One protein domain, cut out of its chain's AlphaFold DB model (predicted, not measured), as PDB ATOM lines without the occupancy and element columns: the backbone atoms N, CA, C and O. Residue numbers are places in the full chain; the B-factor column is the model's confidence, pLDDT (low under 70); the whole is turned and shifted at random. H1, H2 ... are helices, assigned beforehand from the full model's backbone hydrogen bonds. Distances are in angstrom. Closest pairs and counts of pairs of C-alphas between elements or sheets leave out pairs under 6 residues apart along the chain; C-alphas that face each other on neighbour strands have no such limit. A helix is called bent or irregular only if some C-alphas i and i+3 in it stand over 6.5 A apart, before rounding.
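This is residues 9 to 153 of the 162 residues of the protein "Hypothetical protein" of Symbiodinium necroappetens (UniProt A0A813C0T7). One long helix, H5, forms a spine with shorter helices packed on it: H4 crosses its first half, H2 and H3 pack on it near and just beyond its middle, and H6 packs on H2 and H3, side by side with H3. H1 and H7 lie away from this core and touch no helix: H7 is near one end of the long axis, H1 is off to the side of H4 and H5, and the loop around Ala 86 makes the other end; residues 138 to 143, of which 143 belongs to H7, stick out. The printed part has 145 residues with seven named helices, H1 to H7 in order along the chain, and no named strand; the class is all helix. It is compact by its radius of gyration of the C-alphas, 16.8 A, yet elongated in outline, spanning 55 by 29 by 27 A.

H1 covers residues 9 to 15, with C-alpha 9 at (-25.834, -11.602, -30.893). H2 covers residues 38 to 43, and H3 residues 45 to 54, 14.2 A long. H3 is neither bent nor irregular, but only just: C-alphas 47 and 50 are 6.1 A apart. H4 covers residues 62 to 75 and is 19.8 A long. H5, residues 89 to 113, measures 36.5 A from C-alpha 89 at (-36.623, -16.949, -51.120) to C-alpha 113. H6 covers residues 124 to 135 and is 16.8 A long. H7 covers residues 143 to 151, 12.8 A long, ending with C-alpha 151 at (-50.946, 6.069, -14.841).

H5 is the hub, touching H2, H3 and H4. With residues 90 to 101 alone it touches H4, opposite ways at a steep tilt of 61 degrees; their closest C-alphas, of Thr 66 and Ala 94, are 5.0 A apart. With residues 100 to 104 alone it touches H3, about perpendicular at 78 degrees; the closest C-alphas are those of Leu 48 and Met 104, 6.8 A. With residues 103 to 107 alone it touches H2, opposite ways at a steep tilt of 44 degrees; the closest C-alphas, of Val 41 and Leu 103, are 6.1 A apart. H6 touches H3, opposite ways at a shallow tilt of 8 degrees, with the closest C-alphas, of Thr 53 and Ser 124, at 6.5 A. With residues 131 to 135 alone H6 touches H2, about perpendicular at 90 degrees, where the closest C-alphas, of Ser 42 and His 135, are 5.6 A apart. H2 and H3 meet only through their link. Every O i to N i+4 pair is within hydrogen-bond range in H1, H2, H4, H5, H6 and H7; in H3 it is 4 of 6.

The C-alphas farthest apart are those of Ala 86 and Lys 153, 57.3 A. The printed part has no cut. The links H1 to H2 and H4 to H5 are long, with 22 and 13 residues. The mean pLDDT of the printed part is 73.5; residues 9 to 19 and 110 to 153 are under 70.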
ATOM      1  N   LYS A   9     -26.104 -10.431 -30.036       57.41
ATOM      2  CA  LYS A   9     -25.834 -11.602 -30.893       57.41
ATOM      3  C   LYS A   9     -26.507 -11.556 -32.268       57.41
ATOM      4  O   LYS A   9     -25.982 -12.091 -33.236       57.41
ATOM      5  N   ALA A  10     -27.711 -10.997 -32.365       62.06
ATOM      6  CA  ALA A  10     -28.400 -10.837 -33.642       62.06
ATOM      7  C   ALA A  10     -27.820  -9.659 -34.439       62.06
ATOM      8  O   ALA A  10     -27.712  -9.765 -35.658       62.06
ATOM      9  N   VAL A  11     -27.382  -8.595 -33.758       64.38
ATOM     10  CA  VAL A  11     -26.607  -7.500 -34.358       64.38
ATOM     11  C   VAL A  11     -25.274  -8.034 -34.888       64.38
ATOM     12  O   VAL A  11     -24.980  -7.831 -36.057       64.38
ATOM     13  N   GLU A  12     -24.528  -8.816 -34.108       63.38
ATOM     14  CA  GLU A  12     -23.291  -9.500 -34.508       63.38
ATOM     15  C   GLU A  12     -23.509 -10.385 -35.737       63.38
ATOM     16  O   GLU A  12     -22.816 -10.217 -36.730       63.38
ATOM     17  N   ILE A  13     -24.525 -11.256 -35.756       63.69
ATOM     18  CA  ILE A  13     -24.819 -12.087 -36.943       63.69
ATOM     19  C   ILE A  13     -25.066 -11.217 -38.187       63.69
ATOM     20  O   ILE A  13     -24.578 -11.525 -39.278       63.69
ATOM     21  N   ILE A  14     -25.800 -10.113 -38.027       64.38
ATOM     22  CA  ILE A  14     -26.111  -9.186 -39.117       64.38
ATOM     23  C   ILE A  14     -24.856  -8.409 -39.574       64.38
ATOM     24  O   ILE A  14     -24.627  -8.285 -40.782       64.38
ATOM     25  N   HIS A  15     -24.027  -7.930 -38.640       66.44
ATOM     26  CA  HIS A  15     -22.863  -7.064 -38.879       66.44
ATOM     27  C   HIS A  15     -21.587  -7.827 -39.259       66.44
ATOM     28  O   HIS A  15     -20.948  -7.463 -40.246       66.44
ATOM     29  N   GLU A  16     -21.250  -8.920 -38.565       68.69
ATOM     30  CA  GLU A  16     -20.155  -9.846 -38.925       68.69
ATOM     31  C   GLU A  16     -20.392 -10.488 -40.293       68.69
ATOM     32  O   GLU A  16     -19.506 -11.083 -40.909       68.69
ATOM     33  N   GLY A  17     -21.621 -10.382 -40.793       59.06
ATOM     34  CA  GLY A  17     -21.950 -10.794 -42.130       59.06
ATOM     35  C   GLY A  17     -22.056 -12.303 -42.303       59.06
ATOM     36  O   GLY A  17     -22.081 -12.757 -43.453       59.06
ATOM     37  N   LYS A  18     -22.164 -13.044 -41.197       66.81
ATOM     38  CA  LYS A  18     -22.523 -14.460 -41.175       66.81
ATOM     39  C   LYS A  18     -23.972 -14.614 -41.623       66.81
ATOM     40  O   LYS A  18     -24.897 -14.081 -41.022       66.81
ATOM     41  N   LYS A  19     -24.180 -15.366 -42.703       69.81
ATOM     42  CA  LYS A  19     -25.529 -15.731 -43.147       69.81
ATOM     43  C   LYS A  19     -26.183 -16.641 -42.108       69.81
ATOM     44  O   LYS A  19     -25.507 -17.465 -41.487       69.81
ATOM     45  N   MET A  20     -27.503 -16.537 -41.969       78.62
ATOM     46  CA  MET A  20     -28.266 -17.551 -41.244       78.62
ATOM     47  C   MET A  20     -28.061 -18.944 -41.858       78.62
ATOM     48  O   MET A  20     -27.791 -19.087 -43.053       78.62
ATOM     49  N   LYS A  21     -28.219 -19.992 -41.045       81.50
ATOM     50  CA  LYS A  21     -28.231 -21.367 -41.560       81.50
ATOM     51  C   LYS A  21     -29.466 -21.567 -42.460       81.50
ATOM     52  O   LYS A  21     -30.535 -21.068 -42.103       81.50
ATOM     53  N   PRO A  22     -29.359 -22.295 -43.587       79.19
ATOM     54  CA  PRO A  22     -30.523 -22.653 -44.394       79.19
ATOM     55  C   PRO A  22     -31.632 -23.290 -43.554       79.19
ATOM     56  O   PRO A  22     -31.359 -24.140 -42.706       79.19
ATOM     57  N   GLY A  23     -32.873 -22.845 -43.758       77.06
ATOM     58  CA  GLY A  23     -34.035 -23.326 -43.002       77.06
ATOM     59  C   GLY A  23     -34.139 -22.807 -41.561       77.06
ATOM     60  O   GLY A  23     -35.073 -23.180 -40.847       77.06
ATOM     61  N   ALA A  24     -33.226 -21.939 -41.110       80.44
ATOM     62  CA  ALA A  24     -33.336 -21.322 -39.794       80.44
ATOM     63  C   ALA A  24     -34.600 -20.456 -39.696       80.44
ATOM     64  O   ALA A  24     -34.903 -19.647 -40.572       80.44
ATOM     65  N   THR A  25     -35.324 -20.626 -38.591       81.94
ATOM     66  CA  THR A  25     -36.541 -19.871 -38.292       81.94
ATOM     67  C   THR A  25     -36.193 -18.502 -37.720       81.94
ATOM     68  O   THR A  25     -35.500 -18.405 -36.704       81.94
ATOM     69  N   LEU A  26     -36.723 -17.455 -38.349       83.50
ATOM     70  CA  LEU A  26     -36.544 -16.067 -37.920       83.50
ATOM     71  C   LEU A  26     -37.508 -15.704 -36.797       83.50
ATOM     72  O   LEU A  26     -37.099 -15.250 -35.726       83.50
ATOM     73  N   VAL A  27     -38.793 -15.946 -37.041       84.00
ATOM     74  CA  VAL A  27     -39.878 -15.686 -36.105       84.00
ATOM     75  C   VAL A  27     -40.073 -16.916 -35.229       84.00
ATOM     76  O   VAL A  27     -40.619 -17.936 -35.649       84.00
ATOM     77  N   ARG A  28     -39.607 -16.822 -33.985       83.25
ATOM     78  CA  ARG A  28     -39.510 -17.948 -33.051       83.25
ATOM     79  C   ARG A  28     -40.858 -18.230 -32.398       83.25
ATOM     80  O   ARG A  28     -41.159 -17.673 -31.343       83.25
ATOM     81  N   ILE A  29     -41.647 -19.096 -33.023       84.06
ATOM     82  CA  ILE A  29     -42.856 -19.679 -32.436       84.06
ATOM     83  C   ILE A  29     -42.747 -21.204 -32.420       84.06
ATOM     84  O   ILE A  29     -42.152 -21.803 -33.309       84.06
ATOM     85  N   SER A  30     -43.316 -21.820 -31.393       80.75
ATOM     86  CA  SER A  30     -43.329 -23.264 -31.148       80.75
ATOM     87  C   SER A  30     -44.257 -24.021 -32.094       80.75
ATOM     88  O   SER A  30     -44.013 -25.188 -32.386       80.75
ATOM     89  N   SER A  31     -45.317 -23.372 -32.588       81.12
ATOM     90  CA  SER A  31     -46.279 -23.993 -33.495       81.12
ATOM     91  C   SER A  31     -46.894 -23.002 -34.478       81.12
ATOM     92  O   SER A  31     -47.433 -21.948 -34.118       81.12
ATOM     93  N   ASP A  32     -46.936 -23.423 -35.740       77.81
ATOM     94  CA  ASP A  32     -47.662 -22.729 -36.801       77.81
ATOM     95  C   ASP A  32     -49.186 -22.890 -36.675       77.81
ATOM     96  O   ASP A  32     -49.931 -22.098 -37.252       77.81
ATOM     97  N   ILE A  33     -49.667 -23.788 -35.805       77.31
ATOM     98  CA  ILE A  33     -51.094 -24.065 -35.583       77.31
ATOM     99  C   ILE A  33     -51.588 -23.432 -34.277       77.31
ATOM    100  O   ILE A  33     -52.495 -22.601 -34.308       77.31
ATOM    101  N   SER A  34     -50.926 -23.672 -33.142       82.00
ATOM    102  CA  SER A  34     -51.401 -23.176 -31.838       82.00
ATOM    103  C   SER A  34     -51.215 -21.666 -31.653       82.00
ATOM    104  O   SER A  34     -50.343 -21.042 -32.256       82.00
ATOM    105  N   ARG A  35     -52.052 -21.030 -30.830       84.25
ATOM    106  CA  ARG A  35     -51.922 -19.597 -30.537       84.25
ATOM    107  C   ARG A  35     -50.594 -19.331 -29.802       84.25
ATOM    108  O   ARG A  35     -50.390 -19.942 -28.756       84.25
ATOM    109  N   PRO A  36     -49.741 -18.396 -30.277       87.19
ATOM    110  CA  PRO A  36     -48.525 -18.028 -29.562       87.19
ATOM    111  C   PRO A  36     -48.792 -17.616 -28.111       87.19
ATOM    112  O   PRO A  36     -49.772 -16.929 -27.811       87.19
ATOM    113  N   SER A  37     -47.895 -18.008 -27.219       82.94
ATOM    114  CA  SER A  37     -47.855 -17.600 -25.820       82.94
ATOM    115  C   SER A  37     -47.356 -16.159 -25.663       82.94
ATOM    116  O   SER A  37     -46.687 -15.599 -26.535       82.94
ATOM    117  N   ALA A  38     -47.619 -15.549 -24.504       76.75
ATOM    118  CA  ALA A  38     -47.077 -14.227 -24.173       76.75
ATOM    119  C   ALA A  38     -45.533 -14.209 -24.146       76.75
ATOM    120  O   ALA A  38     -44.918 -13.197 -24.482       76.75
ATOM    121  N   LYS A  39     -44.904 -15.340 -23.798       79.56
ATOM    122  CA  LYS A  39     -43.444 -15.498 -23.821       79.56
ATOM    123  C   LYS A  39     -42.900 -15.429 -25.248       79.56
ATOM    124  O   LYS A  39     -41.927 -14.727 -25.496       79.56
ATOM    125  N   GLU A  40     -43.550 -16.095 -26.198       81.62
ATOM    126  CA  GLU A  40     -43.153 -16.049 -27.612       81.62
ATOM    127  C   GLU A  40     -43.372 -14.669 -28.227       81.62
ATOM    128  O   GLU A  40     -42.543 -14.203 -29.002       81.62
ATOM    129  N   VAL A  41     -44.441 -13.975 -27.838       82.69
ATOM    130  CA  VAL A  41     -44.641 -12.565 -28.194       82.69
ATOM    131  C   VAL A  41     -43.469 -11.706 -27.710       82.69
ATOM    132  O   VAL A  41     -42.913 -10.951 -28.503       82.69
ATOM    133  N   SER A  42     -43.056 -11.849 -26.445       76.50
ATOM    134  CA  SER A  42     -41.915 -11.107 -25.887       76.50
ATOM    135  C   SER A  42     -40.606 -11.414 -26.626       76.50
ATOM    136  O   SER A  42     -39.870 -10.505 -27.004       76.50
ATOM    137  N   ASN A  43     -40.354 -12.690 -26.934       79.25
ATOM    138  CA  ASN A  43     -39.147 -13.126 -27.647       79.25
ATOM    139  C   ASN A  43     -39.034 -12.580 -29.077       79.25
ATOM    140  O   ASN A  43     -37.938 -12.531 -29.627       79.25
ATOM    141  N   ASN A  44     -40.153 -12.199 -29.693       83.44
ATOM    142  CA  ASN A  44     -40.202 -11.660 -31.052       83.44
ATOM    143  C   ASN A  44     -40.494 -10.152 -31.063       83.44
ATOM    144  O   ASN A  44     -40.893  -9.604 -32.093       83.44
ATOM    145  N   PHE A  45     -40.307  -9.475 -29.926       77.50
ATOM    146  CA  PHE A  45     -40.672  -8.074 -29.769       77.50
ATOM    147  C   PHE A  45     -39.971  -7.148 -30.771       77.50
ATOM    148  O   PHE A  45     -40.609  -6.235 -31.287       77.50
ATOM    149  N   VAL A  46     -38.715  -7.435 -31.126       77.06
ATOM    150  CA  VAL A  46     -37.943  -6.678 -32.126       77.06
ATOM    151  C   VAL A  46     -38.679  -6.519 -33.463       77.06
ATOM    152  O   VAL A  46     -38.700  -5.436 -34.042       77.06
ATOM    153  N   TRP A  47     -39.358  -7.573 -33.923       82.12
ATOM    154  CA  TRP A  47     -40.133  -7.554 -35.165       82.12
ATOM    155  C   TRP A  47     -41.477  -6.851 -34.975       82.12
ATOM    156  O   TRP A  47     -41.935  -6.097 -35.831       82.12
ATOM    157  N   LEU A  48     -42.118  -7.102 -33.832       81.69
ATOM    158  CA  LEU A  48     -43.461  -6.612 -33.536       81.69
ATOM    159  C   LEU A  48     -43.481  -5.106 -33.266       81.69
ATOM    160  O   LEU A  48     -44.408  -4.437 -33.707       81.69
ATOM    161  N   ARG A  49     -42.461  -4.564 -32.592       77.81
ATOM    162  CA  ARG A  49     -42.354  -3.144 -32.230       77.81
ATOM    163  C   ARG A  49     -42.528  -2.239 -33.449       77.81
ATOM    164  O   ARG A  49     -43.404  -1.376 -33.449       77.81
ATOM    165  N   ALA A  50     -41.728  -2.463 -34.490       78.00
ATOM    166  CA  ALA A  50     -41.754  -1.652 -35.704       78.00
ATOM    167  C   ALA A  50     -43.114  -1.742 -36.410       78.00
ATOM    168  O   ALA A  50     -43.741  -0.729 -36.708       78.00
ATOM    169  N   ILE A  51     -43.623  -2.962 -36.598       82.75
ATOM    170  CA  ILE A  51     -44.855  -3.187 -37.361       82.75
ATOM    171  C   ILE A  51     -46.079  -2.671 -36.607       82.75
ATOM    172  O   ILE A  51     -46.980  -2.098 -37.207       82.75
ATOM    173  N   CYS A  52     -46.140  -2.852 -35.292       80.06
ATOM    174  CA  CYS A  52     -47.257  -2.360 -34.495       80.06
ATOM    175  C   CYS A  52     -47.234  -0.839 -34.314       80.06
ATOM    176  O   CYS A  52     -48.299  -0.251 -34.141       80.06
ATOM    177  N   THR A  53     -46.059  -0.207 -34.390       75.81
ATOM    178  CA  THR A  53     -45.951   1.260 -34.433       75.81
ATOM    179  C   THR A  53     -46.540   1.804 -35.734       75.81
ATOM    180  O   THR A  53     -47.319   2.750 -35.695       75.81
ATOM    181  N   GLU A  54     -46.235   1.159 -36.863       81.38
ATOM    182  CA  GLU A  54     -46.718   1.568 -38.188       81.38
ATOM    183  C   GLU A  54     -48.198   1.217 -38.421       81.38
ATOM    184  O   GLU A  54     -48.969   1.977 -39.004       81.38
ATOM    185  N   PHE A  55     -48.638   0.060 -37.920       81.56
ATOM    186  CA  PHE A  55     -50.000  -0.446 -38.082       81.56
ATOM    187  C   PHE A  55     -50.710  -0.596 -36.729       81.56
ATOM    188  O   PHE A  55     -51.078  -1.707 -36.334       81.56
ATOM    189  N   PRO A  56     -50.985   0.510 -36.014       75.88
ATOM    190  CA  PRO A  56     -51.522   0.449 -34.657       75.88
ATOM    191  C   PRO A  56     -52.957  -0.078 -34.616       75.88
ATOM    192  O   PRO A  56     -53.373  -0.643 -33.617       75.88
ATOM    193  N   ARG A  57     -53.733   0.088 -35.698       77.12
ATOM    194  CA  ARG A  57     -55.175  -0.220 -35.721       77.12
ATOM    195  C   ARG A  57     -55.540  -1.501 -36.466       77.12
ATOM    196  O   ARG A  57     -56.646  -2.022 -36.287       77.12
ATOM    197  N   LYS A  58     -54.640  -2.052 -37.283       82.50
ATOM    198  CA  LYS A  58     -54.916  -3.187 -38.180       82.50
ATOM    199  C   LYS A  58     -53.745  -4.158 -38.217       82.50
ATOM    200  O   LYS A  58     -52.602  -3.753 -38.085       82.50
ATOM    201  N   VAL A  59     -54.038  -5.444 -38.397       87.31
ATOM    202  CA  VAL A  59     -52.990  -6.428 -38.687       87.31
ATOM    203  C   VAL A  59     -52.773  -6.416 -40.204       87.31
ATOM    204  O   VAL A  59     -53.741  -6.668 -40.927       87.31
ATOM    205  N   PRO A  60     -51.565  -6.103 -40.702       90.81
ATOM    206  CA  PRO A  60     -51.282  -6.097 -42.133       90.81
ATOM    207  C   PRO A  60     -51.470  -7.486 -42.761       90.81
ATOM    208  O   PRO A  60     -51.491  -8.525 -42.087       90.81
ATOM    209  N   SER A  61     -51.650  -7.511 -44.083       94.50
ATOM    210  CA  SER A  61     -51.768  -8.765 -44.827       94.50
ATOM    211  C   SER A  61     -50.444  -9.538 -44.795       94.50
ATOM    212  O   SER A  61     -49.371  -8.963 -44.621       94.50
ATOM    213  N   ALA A  62     -50.510 -10.861 -44.975       92.50
ATOM    214  CA  ALA A  62     -49.293 -11.672 -45.046       92.50
ATOM    215  C   ALA A  62     -48.458 -11.325 -46.290       92.50
ATOM    216  O   ALA A  62     -47.239 -11.412 -46.228       92.50
ATOM    217  N   TYR A  63     -49.100 -10.889 -47.379       95.31
ATOM    218  CA  TYR A  63     -48.427 -10.416 -48.590       95.31
ATOM    219  C   TYR A  63     -47.584  -9.172 -48.309       95.31
ATOM    220  O   TYR A  63     -46.380  -9.204 -48.525       95.31
ATOM    221  N   LEU A  64     -48.173  -8.145 -47.684       94.25
ATOM    222  CA  LEU A  64     -47.440  -6.932 -47.314       94.25
ATOM    223  C   LEU A  64     -46.268  -7.244 -46.376       94.25
ATOM    224  O   LEU A  64     -45.160  -6.759 -46.571       94.25
ATOM    225  N   LEU A  65     -46.491  -8.098 -45.373       94.06
ATOM    226  CA  LEU A  65     -45.418  -8.533 -44.477       94.06
ATOM    227  C   LEU A  65     -44.323  -9.322 -45.209       94.06
ATOM    228  O   LEU A  65     -43.159  -9.217 -44.837       94.06
ATOM    229  N   THR A  66     -44.670 -10.083 -46.248       96.25
ATOM    230  CA  THR A  66     -43.692 -10.784 -47.093       96.25
ATOM    231  C   THR A  66     -42.808  -9.779 -47.824       96.25
ATOM    232  O   THR A  66     -41.585  -9.916 -47.794       96.25
ATOM    233  N   ASP A  67     -43.402  -8.733 -48.401       95.25
ATOM    234  CA  ASP A  67     -42.662  -7.666 -49.079       95.25
ATOM    235  C   ASP A  67     -41.747  -6.914 -48.109       95.25
ATOM    236  O   ASP A  67     -40.576  -6.690 -48.417       95.25
ATOM    237  N   CYS A  68     -42.229  -6.603 -46.899       91.94
ATOM    238  CA  CYS A  68     -41.407  -6.006 -45.846       91.94
ATOM    239  C   CYS A  68     -40.209  -6.895 -45.481       91.94
ATOM    240  O   CYS A  68     -39.092  -6.395 -45.359       91.94
ATOM    241  N   MET A  69     -40.416  -8.208 -45.338       91.69
ATOM    242  CA  MET A  69     -39.344  -9.161 -45.022       91.69
ATOM    243  C   MET A  69     -38.309  -9.252 -46.150       91.69
ATOM    244  O   MET A  69     -37.109  -9.253 -45.880       91.69
ATOM    245  N   LEU A  70     -38.747  -9.277 -47.412       93.44
ATOM    246  CA  LEU A  70     -37.852  -9.267 -48.573       93.44
ATOM    247  C   LEU A  70     -37.083  -7.948 -48.691       93.44
ATOM    248  O   LEU A  70     -35.896  -7.952 -49.011       93.44
ATOM    249  N   HIS A  71     -37.742  -6.821 -48.429       91.31
ATOM    250  CA  HIS A  71     -37.098  -5.514 -48.425       91.31
ATOM    251  C   HIS A  71     -36.041  -5.420 -47.319       91.31
ATOM    252  O   HIS A  71     -34.911  -5.011 -47.579       91.31
ATOM    253  N   LEU A  72     -36.368  -5.886 -46.113       87.44
ATOM    254  CA  LEU A  72     -35.418  -5.946 -45.011       87.44
ATOM    255  C   LEU A  72     -34.238  -6.873 -45.326       87.44
ATOM    256  O   LEU A  72     -33.091  -6.510 -45.083       87.44
ATOM    257  N   ASP A  73     -34.489  -8.039 -45.925       90.12
ATOM    258  CA  ASP A  73     -33.424  -8.936 -46.376       90.12
ATOM    259  C   ASP A  73     -32.495  -8.247 -47.388       90.12
ATOM    260  O   ASP A  73     -31.280  -8.399 -47.288       90.12
ATOM    261  N   ARG A  74     -33.023  -7.423 -48.306       88.88
ATOM    262  CA  ARG A  74     -32.200  -6.619 -49.232       88.88
ATOM    263  C   ARG A  74     -31.325  -5.604 -48.497       88.88
ATOM    264  O   ARG A  74     -30.134  -5.531 -48.794       88.88
ATOM    265  N   ILE A  75     -31.880  -4.876 -47.523       84.88
ATOM    266  CA  ILE A  75     -31.114  -3.939 -46.676       84.88
ATOM    267  C   ILE A  75     -29.979  -4.684 -45.962       84.88
ATOM    268  O   ILE A  75     -28.842  -4.215 -45.916       84.88
ATOM    269  N   LEU A  76     -30.255  -5.899 -45.488       83.81
ATOM    270  CA  LEU A  76     -29.292  -6.772 -44.816       83.81
ATOM    271  C   LEU A  76     -28.471  -7.640 -45.789       83.81
ATOM    272  O   LEU A  76     -27.960  -8.698 -45.413       83.81
ATOM    273  N   ARG A  77     -28.321  -7.200 -47.047       84.69
ATOM    274  CA  ARG A  77     -27.481  -7.830 -48.086       84.69
ATOM    275  C   ARG A  77     -27.786  -9.317 -48.325       84.69
ATOM    276  O   ARG A  77     -26.889 -10.111 -48.609       84.69
ATOM    277  N   GLY A  78     -29.047  -9.710 -48.191       84.94
ATOM    278  CA  GLY A  78     -29.533 -11.063 -48.444       84.94
ATOM    279  C   GLY A  78     -29.159 -12.097 -47.380       84.94
ATOM    280  O   GLY A  78     -29.154 -13.291 -47.693       84.94
ATOM    281  N   LYS A  79     -28.767 -11.656 -46.177       82.69
ATOM    282  CA  LYS A  79     -28.256 -12.519 -45.094       82.69
ATOM    283  C   LYS A  79     -29.320 -12.937 -44.083       82.69
ATOM    284  O   LYS A  79     -29.056 -13.823 -43.269       82.69
ATOM    285  N   LEU A  80     -30.493 -12.307 -44.140       84.62
ATOM    286  CA  LEU A  80     -31.573 -12.504 -43.187       84.62
ATOM    287  C   LEU A  80     -32.361 -13.772 -43.535       84.62
ATOM    288  O   LEU A  80     -32.536 -14.644 -42.691       84.62
ATOM    289  N   ILE A  81     -32.789 -13.906 -44.791       89.44
ATOM    290  CA  ILE A  81     -33.647 -15.002 -45.252       89.44
ATOM    291  C   ILE A  81     -32.821 -15.978 -46.082       89.44
ATOM    292  O   ILE A  81     -32.423 -15.682 -47.213       89.44
ATOM    293  N   VAL A  82     -32.602 -17.171 -45.529       88.06
ATOM    294  CA  VAL A  82     -31.899 -18.261 -46.212       88.06
ATOM    295  C   VAL A  82     -32.881 -19.416 -46.433       88.06
ATOM    296  O   VAL A  82     -33.218 -20.114 -45.470       88.06
ATOM    297  N   PRO A  83     -33.389 -19.595 -47.668       88.62
ATOM    298  CA  PRO A  83     -34.369 -20.633 -47.962       88.62
ATOM    299  C   PRO A  83     -33.788 -22.033 -47.733       88.62
ATOM    300  O   PRO A  83     -32.575 -22.240 -47.824       88.62
ATOM    301  N   ALA A  84     -34.663 -22.991 -47.423       88.00
ATOM    302  CA  ALA A  84     -34.286 -24.401 -47.400       88.00
ATOM    303  C   ALA A  84     -33.951 -24.909 -48.818       88.00
ATOM    304  O   ALA A  84     -34.209 -24.233 -49.819       88.00
ATOM    305  N   ALA A  85     -33.377 -26.112 -48.917       85.31
ATOM    306  CA  ALA A  85     -33.117 -26.736 -50.213       85.31
ATOM    307  C   ALA A  85     -34.415 -26.820 -51.040       85.31
ATOM    308  O   ALA A  85     -35.455 -27.211 -50.514       85.31
ATOM    309  N   ALA A  86     -34.343 -26.427 -52.316       88.06
ATOM    310  CA  ALA A  86     -35.472 -26.347 -53.254       88.06
ATOM    311  C   ALA A  86     -36.601 -25.348 -52.896       88.06
ATOM    312  O   ALA A  86     -37.615 -25.296 -53.590       88.06
ATOM    313  N   GLU A  87     -36.435 -24.509 -51.868       92.62
ATOM    314  CA  GLU A  87     -37.387 -23.447 -51.533       92.62
ATOM    315  C   GLU A  87     -36.982 -22.115 -52.189       92.62
ATOM    316  O   GLU A  87     -35.813 -21.726 -52.194       92.62
ATOM    317  N   SER A  88     -37.949 -21.364 -52.722       94.12
ATOM    318  CA  SER A  88     -37.672 -20.009 -53.202       94.12
ATOM    319  C   SER A  88     -37.591 -19.023 -52.032       94.12
ATOM    320  O   SER A  88     -38.309 -19.134 -51.036       94.12
ATOM    321  N   LYS A  89     -36.757 -17.986 -52.159       93.19
ATOM    322  CA  LYS A  89     -36.623 -16.949 -51.120       93.19
ATOM    323  C   LYS A  89     -37.959 -16.264 -50.793       93.19
ATOM    324  O   LYS A  89     -38.206 -15.933 -49.636       93.19
ATOM    325  N   VAL A  90     -38.834 -16.101 -51.787       95.62
ATOM    326  CA  VAL A  90     -40.183 -15.537 -51.606       95.62
ATOM    327  C   VAL A  90     -41.047 -16.448 -50.733       95.62
ATOM    328  O   VAL A  90     -41.720 -15.962 -49.829       95.62
ATOM    329  N   VAL A  91     -40.995 -17.765 -50.949       95.19
ATOM    330  CA  VAL A  91     -41.740 -18.736 -50.130       95.19
ATOM    331  C   VAL A  91     -41.213 -18.750 -48.692       95.19
ATOM    332  O   VAL A  91     -42.012 -18.689 -47.754       95.19
ATOM    333  N   ALA A  92     -39.889 -18.706 -48.508       93.19
ATOM    334  CA  ALA A  92     -39.280 -18.600 -47.182       93.19
ATOM    335  C   ALA A  92     -39.709 -17.312 -46.453       93.19
ATOM    336  O   ALA A  92     -40.098 -17.358 -45.285       93.19
ATOM    337  N   ALA A  93     -39.712 -16.171 -47.150       94.44
ATOM    338  CA  ALA A  93     -40.193 -14.901 -46.607       94.44
ATOM    339  C   ALA A  93     -41.684 -14.959 -46.239       94.44
ATOM    340  O   ALA A  93     -42.077 -14.494 -45.170       94.44
ATOM    341  N   ALA A  94     -42.510 -15.587 -47.081       94.88
ATOM    342  CA  ALA A  94     -43.940 -15.738 -46.836       94.88
ATOM    343  C   ALA A  94     -44.240 -16.619 -45.615       94.88
ATOM    344  O   ALA A  94     -45.178 -16.340 -44.861       94.88
ATOM    345  N   ARG A  95     -43.436 -17.666 -45.378       93.06
ATOM    346  CA  ARG A  95     -43.519 -18.484 -44.159       93.06
ATOM    347  C   ARG A  95     -43.274 -17.633 -42.913       93.06
ATOM    348  O   ARG A  95     -44.100 -17.647 -42.002       93.06
ATOM    349  N   GLU A  96     -42.198 -16.851 -42.892       92.06
ATOM    350  CA  GLU A  96     -41.881 -15.970 -41.758       92.06
ATOM    351  C   GLU A  96     -42.945 -14.875 -41.566       92.06
ATOM    352  O   GLU A  96     -43.397 -14.623 -40.447       92.06
ATOM    353  N   ALA A  97     -43.451 -14.294 -42.657       93.88
ATOM    354  CA  ALA A  97     -44.522 -13.302 -42.625       93.88
ATOM    355  C   ALA A  97     -45.827 -13.849 -42.019       93.88
ATOM    356  O   ALA A  97     -46.495 -13.155 -41.246       93.88
ATOM    357  N   LYS A  98     -46.192 -15.107 -42.310       93.62
ATOM    358  CA  LYS A  98     -47.354 -15.768 -41.688       93.62
ATOM    359  C   LYS A  98     -47.184 -15.900 -40.173       93.62
ATOM    360  O   LYS A  98     -48.122 -15.595 -39.431       93.62
ATOM    361  N   ARG A  99     -45.995 -16.293 -39.709       92.38
ATOM    362  CA  ARG A  99     -45.669 -16.396 -38.275       92.38
ATOM    363  C   ARG A  99     -45.748 -15.039 -37.586       92.38
ATOM    364  O   ARG A  99     -46.355 -14.911 -36.523       92.38
ATOM    365  N   LEU A 100     -45.216 -14.009 -38.236       91.12
ATOM    366  CA  LEU A 100     -45.243 -12.641 -37.737       91.12
ATOM    367  C   LEU A 100     -46.673 -12.100 -37.624       91.12
ATOM    368  O   LEU A 100     -47.066 -11.581 -36.578       91.12
ATOM    369  N   LYS A 101     -47.497 -12.319 -38.655       92.69
ATOM    370  CA  LYS A 101     -48.926 -11.977 -38.641       92.69
ATOM    371  C   LYS A 101     -49.656 -12.645 -37.475       92.69
ATOM    372  O   LYS A 101     -50.489 -12.022 -36.816       92.69
ATOM    373  N   LYS A 102     -49.343 -13.914 -37.209       91.56
ATOM    374  CA  LYS A 102     -49.937 -14.681 -36.112       91.56
ATOM    375  C   LYS A 102     -49.580 -14.098 -34.747       91.56
ATOM    376  O   LYS A 102     -50.466 -13.922 -33.913       91.56
ATOM    377  N   LEU A 103     -48.312 -13.740 -34.540       89.25
ATOM    378  CA  LEU A 103     -47.864 -13.060 -33.324       89.25
ATOM    379  C   LEU A 103     -48.585 -11.727 -33.116       89.25
ATOM    380  O   LEU A 103     -49.069 -11.474 -32.015       89.25
ATOM    381  N   MET A 104     -48.733 -10.919 -34.169       88.19
ATOM    382  CA  MET A 104     -49.502  -9.671 -34.100       88.19
ATOM    383  C   MET A 104     -50.966  -9.911 -33.722       88.19
ATOM    384  O   MET A 104     -51.525  -9.179 -32.904       88.19
ATOM    385  N   GLY A 105     -51.593 -10.942 -34.293       86.56
ATOM    386  CA  GLY A 105     -52.961 -11.336 -33.957       86.56
ATOM    387  C   GLY A 105     -53.102 -11.716 -32.483       86.56
ATOM    388  O   GLY A 105     -53.967 -11.184 -31.788       86.56
ATOM    389  N   THR A 106     -52.210 -12.572 -31.975       85.06
ATOM    390  CA  THR A 106     -52.161 -12.928 -30.550       85.06
ATOM    391  C   THR A 106     -51.982 -11.703 -29.676       85.06
ATOM    392  O   THR A 106     -52.721 -11.554 -28.702       85.06
ATOM    393  N   LEU A 107     -51.017 -10.850 -30.017       81.94
ATOM    394  CA  LEU A 107     -50.698  -9.640 -29.277       81.94
ATOM    395  C   LEU A 107     -51.930  -8.742 -29.169       81.94
ATOM    396  O   LEU A 107     -52.330  -8.369 -28.071       81.94
ATOM    397  N   ARG A 108     -52.619  -8.503 -30.289       79.75
ATOM    398  CA  ARG A 108     -53.875  -7.748 -30.317       79.75
ATOM    399  C   ARG A 108     -54.952  -8.365 -29.426       79.75
ATOM    400  O   ARG A 108     -55.642  -7.637 -28.720       79.75
ATOM    401  N   THR A 109     -55.115  -9.685 -29.445       76.06
ATOM    402  CA  THR A 109     -56.114 -10.359 -28.604       76.06
ATOM    403  C   THR A 109     -55.739 -10.312 -27.119       76.06
ATOM    404  O   THR A 109     -56.621 -10.152 -26.281       76.06
ATOM    405  N   LEU A 110     -54.448 -10.404 -26.772       68.44
ATOM    406  CA  LEU A 110     -53.979 -10.207 -25.394       68.44
ATOM    407  C   LEU A 110     -54.316  -8.795 -24.889       68.44
ATOM    408  O   LEU A 110     -54.765  -8.660 -23.754       68.44
ATOM    409  N   TYR A 111     -54.179  -7.775 -25.741       64.44
ATOM    410  CA  TYR A 111     -54.547  -6.396 -25.405       64.44
ATOM    411  C   TYR A 111     -56.058  -6.151 -25.353       64.44
ATOM    412  O   TYR A 111     -56.525  -5.412 -24.494       64.44
ATOM    413  N   ARG A 112     -56.845  -6.786 -26.230       64.31
ATOM    414  CA  ARG A 112     -58.313  -6.679 -26.193       64.31
ATOM    415  C   ARG A 112     -58.911  -7.267 -24.915       64.31
ATOM    416  O   ARG A 112     -59.835  -6.681 -24.367       64.31
ATOM    417  N   ASN A 113     -58.370  -8.388 -24.434       59.22
ATOM    418  CA  ASN A 113     -58.906  -9.099 -23.269       59.22
ATOM    419  C   ASN A 113     -58.395  -8.551 -21.922       59.22
ATOM    420  O   ASN A 113     -58.944  -8.906 -20.883       59.22
ATOM    421  N   ARG A 114     -57.362  -7.695 -21.911       50.78
ATOM    422  CA  ARG A 114     -56.869  -7.008 -20.706       50.78
ATOM    423  C   ARG A 114     -57.069  -5.492 -20.834       50.78
ATOM    424  O   ARG A 114     -56.157  -4.794 -21.243       50.78
ATOM    425  N   ILE A 115     -58.263  -5.008 -20.480       48.81
ATOM    426  CA  ILE A 115     -58.545  -3.647 -19.961       48.81
ATOM    427  C   ILE A 115     -57.886  -2.480 -20.736       48.81
ATOM    428  O   ILE A 115     -57.451  -1.529 -20.122       48.81
ATOM    429  N   LEU A 116     -57.773  -2.479 -22.070       48.03
ATOM    430  CA  LEU A 116     -57.102  -1.365 -22.777       48.03
ATOM    431  C   LEU A 116     -57.763  -0.982 -24.113       48.03
ATOM    432  O   LEU A 116     -57.080  -0.588 -25.059       48.03
ATOM    433  N   SER A 117     -59.098  -1.035 -24.210       44.66
ATOM    434  CA  SER A 117     -59.797  -0.420 -25.355       44.66
ATOM    435  C   SER A 117     -59.553   1.099 -25.432       44.66
ATOM    436  O   SER A 117     -59.520   1.644 -26.532       44.66
ATOM    437  N   ALA A 118     -59.281   1.755 -24.296       42.56
ATOM    438  CA  ALA A 118     -58.956   3.181 -24.211       42.56
ATOM    439  C   ALA A 118     -57.504   3.521 -24.613       42.56
ATOM    440  O   ALA A 118     -57.254   4.560 -25.209       42.56
ATOM    441  N   ILE A 119     -56.521   2.643 -24.381       45.84
ATOM    442  CA  ILE A 119     -55.117   2.930 -24.748       45.84
ATOM    443  C   ILE A 119     -54.871   2.811 -26.256       45.84
ATOM    444  O   ILE A 119     -53.947   3.408 -26.798       45.84
ATOM    445  N   TRP A 120     -55.732   2.093 -26.973       44.62
ATOM    446  CA  TRP A 120     -55.665   2.044 -28.432       44.62
ATOM    447  C   TRP A 120     -56.120   3.341 -29.121       44.62
ATOM    448  O   TRP A 120     -55.737   3.566 -30.271       44.62
ATOM    449  N   SER A 121     -56.906   4.194 -28.453       43.06
ATOM    450  CA  SER A 121     -57.224   5.540 -28.953       43.06
ATOM    451  C   SER A 121     -56.207   6.587 -28.491       43.06
ATOM    452  O   SER A 121     -55.932   7.522 -29.242       43.06
ATOM    453  N   VAL A 122     -55.592   6.400 -27.317       43.09
ATOM    454  CA  VAL A 122     -54.660   7.355 -26.691       43.09
ATOM    455  C   VAL A 122     -53.198   6.967 -26.959       43.09
ATOM    456  O   VAL A 122     -52.445   6.606 -26.061       43.09
ATOM    457  N   GLY A 123     -52.795   7.060 -28.228       46.94
ATOM    458  CA  GLY A 123     -51.390   7.193 -28.627       46.94
ATOM    459  C   GLY A 123     -50.504   5.939 -28.541       46.94
ATOM    460  O   GLY A 123     -50.460   5.192 -27.565       46.94
ATOM    461  N   SER A 124     -49.674   5.770 -29.569       52.69
ATOM    462  CA  SER A 124     -48.619   4.751 -29.703       52.69
ATOM    463  C   SER A 124     -47.652   4.650 -28.504       52.69
ATOM    464  O   SER A 124     -47.025   3.610 -28.311       52.69
ATOM    465  N   SER A 125     -47.561   5.678 -27.654       46.69
ATOM    466  CA  SER A 125     -46.633   5.759 -26.512       46.69
ATOM    467  C   SER A 125     -46.911   4.739 -25.388       46.69
ATOM    468  O   SER A 125     -45.993   4.082 -24.883       46.69
ATOM    469  N   LEU A 126     -48.180   4.513 -25.029       52.38
ATOM    470  CA  LEU A 126     -48.553   3.579 -23.953       52.38
ATOM    471  C   LEU A 126     -48.410   2.113 -24.384       52.38
ATOM    472  O   LEU A 126     -47.983   1.264 -23.599       52.38
ATOM    473  N   TYR A 127     -48.678   1.834 -25.662       54.06
ATOM    474  CA  TYR A 127     -48.429   0.532 -26.279       54.06
ATOM    475  C   TYR A 127     -46.944   0.150 -26.199       54.06
ATOM    476  O   TYR A 127     -46.599  -0.957 -25.787       54.06
ATOM    477  N   MET A 128     -46.058   1.101 -26.505       54.44
ATOM    478  CA  MET A 128     -44.606   0.915 -26.449       54.44
ATOM    479  C   MET A 128     -44.101   0.761 -25.012       54.44
ATOM    480  O   MET A 128     -43.279  -0.111 -24.740       54.44
ATOM    481  N   THR A 129     -44.652   1.529 -24.070       55.41
ATOM    482  CA  THR A 129     -44.317   1.441 -22.637       55.41
ATOM    483  C   THR A 129     -44.673   0.079 -22.037       55.41
ATOM    484  O   THR A 129     -43.897  -0.497 -21.268       55.41
ATOM    485  N   PHE A 130     -45.819  -0.481 -22.425       56.56
ATOM    486  CA  PHE A 130     -46.239  -1.803 -21.970       56.56
ATOM    487  C   PHE A 130     -45.447  -2.930 -22.642       56.56
ATOM    488  O   PHE A 130     -45.026  -3.882 -21.986       56.56
ATOM    489  N   CYS A 131     -45.189  -2.806 -23.941       51.75
ATOM    490  CA  CYS A 131     -44.304  -3.704 -24.667       51.75
ATOM    491  C   CYS A 131     -42.896  -3.772 -24.039       51.75
ATOM    492  O   CYS A 131     -42.357  -4.865 -23.857       51.75
ATOM    493  N   MET A 132     -42.349  -2.630 -23.602       52.78
ATOM    494  CA  MET A 132     -41.103  -2.568 -22.827       52.78
ATOM    495  C   MET A 132     -41.228  -3.230 -21.441       52.78
ATOM    496  O   MET A 132     -40.276  -3.852 -20.972       52.78
ATOM    497  N   HIS A 133     -42.394  -3.164 -20.792       56.12
ATOM    498  CA  HIS A 133     -42.654  -3.867 -19.527       56.12
ATOM    499  C   HIS A 133     -42.730  -5.391 -19.686       56.12
ATOM    500  O   HIS A 133     -42.181  -6.114 -18.857       56.12
ATOM    501  N   ILE A 134     -43.353  -5.895 -20.759       53.78
ATOM    502  CA  ILE A 134     -43.345  -7.333 -21.082       53.78
ATOM    503  C   ILE A 134     -41.921  -7.830 -21.352       53.78
ATOM    504  O   ILE A 134     -41.573  -8.942 -20.949       53.78
ATOM    505  N   HIS A 135     -41.087  -7.011 -21.995       47.91
ATOM    506  CA  HIS A 135     -39.700  -7.363 -22.284       47.91
ATOM    507  C   HIS A 135     -38.821  -7.429 -21.022       47.91
ATOM    508  O   HIS A 135     -37.984  -8.316 -20.901       47.91
ATOM    509  N   LYS A 136     -39.055  -6.555 -20.030       53.34
ATOM    510  CA  LYS A 136     -38.265  -6.507 -18.783       53.34
ATOM    511  C   LYS A 136     -38.541  -7.643 -17.790       53.34
ATOM    512  O   LYS A 136     -37.913  -7.668 -16.736       53.34
ATOM    513  N   GLY A 137     -39.465  -8.565 -18.080       45.81
ATOM    514  CA  GLY A 137     -39.696  -9.785 -17.288       45.81
ATOM    515  C   GLY A 137     -40.139  -9.572 -15.835       45.81
ATOM    516  O   GLY A 137     -40.309 -10.543 -15.101       45.81
ATOM    517  N   LYS A 138     -40.339  -8.327 -15.397       43.75
ATOM    518  CA  LYS A 138     -40.701  -8.004 -14.023       43.75
ATOM    519  C   LYS A 138     -42.212  -7.871 -13.913       43.75
ATOM    520  O   LYS A 138     -42.831  -7.090 -14.631       43.75
ATOM    521  N   SER A 139     -42.741  -8.598 -12.935       44.19
ATOM    522  CA  SER A 139     -43.974  -8.316 -12.207       44.19
ATOM    523  C   SER A 139     -45.210  -9.146 -12.581       44.19
ATOM    524  O   SER A 139     -45.472  -9.481 -13.744       44.19
ATOM    525  N   SER A 140     -45.925  -9.530 -11.521       48.19
ATOM    526  CA  SER A 140     -47.126 -10.366 -11.479       48.19
ATOM    527  C   SER A 140     -48.336  -9.639 -12.081       48.19
ATOM    528  O   SER A 140     -48.287  -8.447 -12.367       48.19
ATOM    529  N   ALA A 141     -49.426 -10.360 -12.350       46.38
ATOM    530  CA  ALA A 141     -50.649  -9.790 -12.919       46.38
ATOM    531  C   ALA A 141     -51.298  -8.711 -12.024       46.38
ATOM    532  O   ALA A 141     -51.930  -7.806 -12.569       46.38
ATOM    533  N   ASP A 142     -51.092  -8.779 -10.706       43.94
ATOM    534  CA  ASP A 142     -51.745  -7.910  -9.716       43.94
ATOM    535  C   ASP A 142     -51.034  -6.563  -9.517       43.94
ATOM    536  O   ASP A 142     -51.675  -5.511  -9.551       43.94
ATOM    537  N   ASP A 143     -49.702  -6.558  -9.471       49.41
ATOM    538  CA  ASP A 143     -48.880  -5.335  -9.463       49.41
ATOM    539  C   ASP A 143     -49.168  -4.427 -10.681       49.41
ATOM    540  O   ASP A 143     -49.134  -3.195 -10.609       49.41
ATOM    541  N   LYS A 144     -49.501  -5.047 -11.823       54.44
ATOM    542  CA  LYS A 144     -49.785  -4.367 -13.098       54.44
ATOM    543  C   LYS A 144     -51.075  -3.555 -13.061       54.44
ATOM    544  O   LYS A 144     -51.168  -2.542 -13.754       54.44
ATOM    545  N   LEU A 145     -52.057  -3.970 -12.256       49.47
ATOM    546  CA  LEU A 145     -53.316  -3.244 -12.087       49.47
ATOM    547  C   LEU A 145     -53.110  -1.968 -11.259       49.47
ATOM    548  O   LEU A 145     -53.742  -0.949 -11.534       49.47
ATOM    549  N   HIS A 146     -52.199  -2.003 -10.286       50.50
ATOM    550  CA  HIS A 146     -51.882  -0.858  -9.432       50.50
ATOM    551  C   HIS A 146     -51.114   0.237 -10.193       50.50
ATOM    552  O   HIS A 146     -51.446   1.418 -10.087       50.50
ATOM    553  N   LEU A 147     -50.154  -0.159 -11.038       50.72
ATOM    554  CA  LEU A 147     -49.394   0.744 -11.915       50.72
ATOM    555  C   LEU A 147     -50.269   1.395 -13.000       50.72
ATOM    556  O   LEU A 147     -50.174   2.600 -13.226       50.72
ATOM    557  N   LEU A 148     -51.166   0.627 -13.630       47.31
ATOM    558  CA  LEU A 148     -52.111   1.160 -14.619       47.31
ATOM    559  C   LEU A 148     -53.124   2.127 -13.991       47.31
ATOM    560  O   LEU A 148     -53.414   3.161 -14.585       47.31
ATOM    561  N   LYS A 149     -53.615   1.852 -12.774       52.06
ATOM    562  CA  LYS A 149     -54.472   2.788 -12.024       52.06
ATOM    563  C   LYS A 149     -53.741   4.086 -11.651       52.06
ATOM    564  O   LYS A 149     -54.363   5.142 -11.644       52.06
ATOM    565  N   GLY A 150     -52.436   4.022 -11.373       53.94
ATOM    566  CA  GLY A 150     -51.599   5.204 -11.134       53.94
ATOM    567  C   GLY A 150     -51.362   6.047 -12.393       53.94
ATOM    568  O   GLY A 150     -51.421   7.270 -12.328       53.94
ATOM    569  N   LEU A 151     -51.162   5.403 -13.547       43.97
ATOM    570  CA  LEU A 151     -50.946   6.069 -14.841       43.97
ATOM    571  C   LEU A 151     -52.233   6.616 -15.483       43.97
ATOM    572  O   LEU A 151     -52.163   7.551 -16.272       43.97
ATOM    573  N   LEU A 152     -53.399   6.054 -15.148       45.16
ATOM    574  CA  LEU A 152     -54.715   6.531 -15.597       45.16
ATOM    575  C   LEU A 152     -55.280   7.673 -14.731       45.16
ATOM    576  O   LEU A 152     -56.262   8.295 -15.127       45.16
ATOM    577  N   LYS A 153     -54.679   7.971 -13.570       46.56
ATOM    578  CA  LYS A 153     -55.161   9.014 -12.650       46.56
ATOM    579  C   LYS A 153     -55.126  10.451 -13.203       46.56
ATOM    580  O   LYS A 153     -56.111  11.145 -12.985       46.56
TER     581      LYS A 153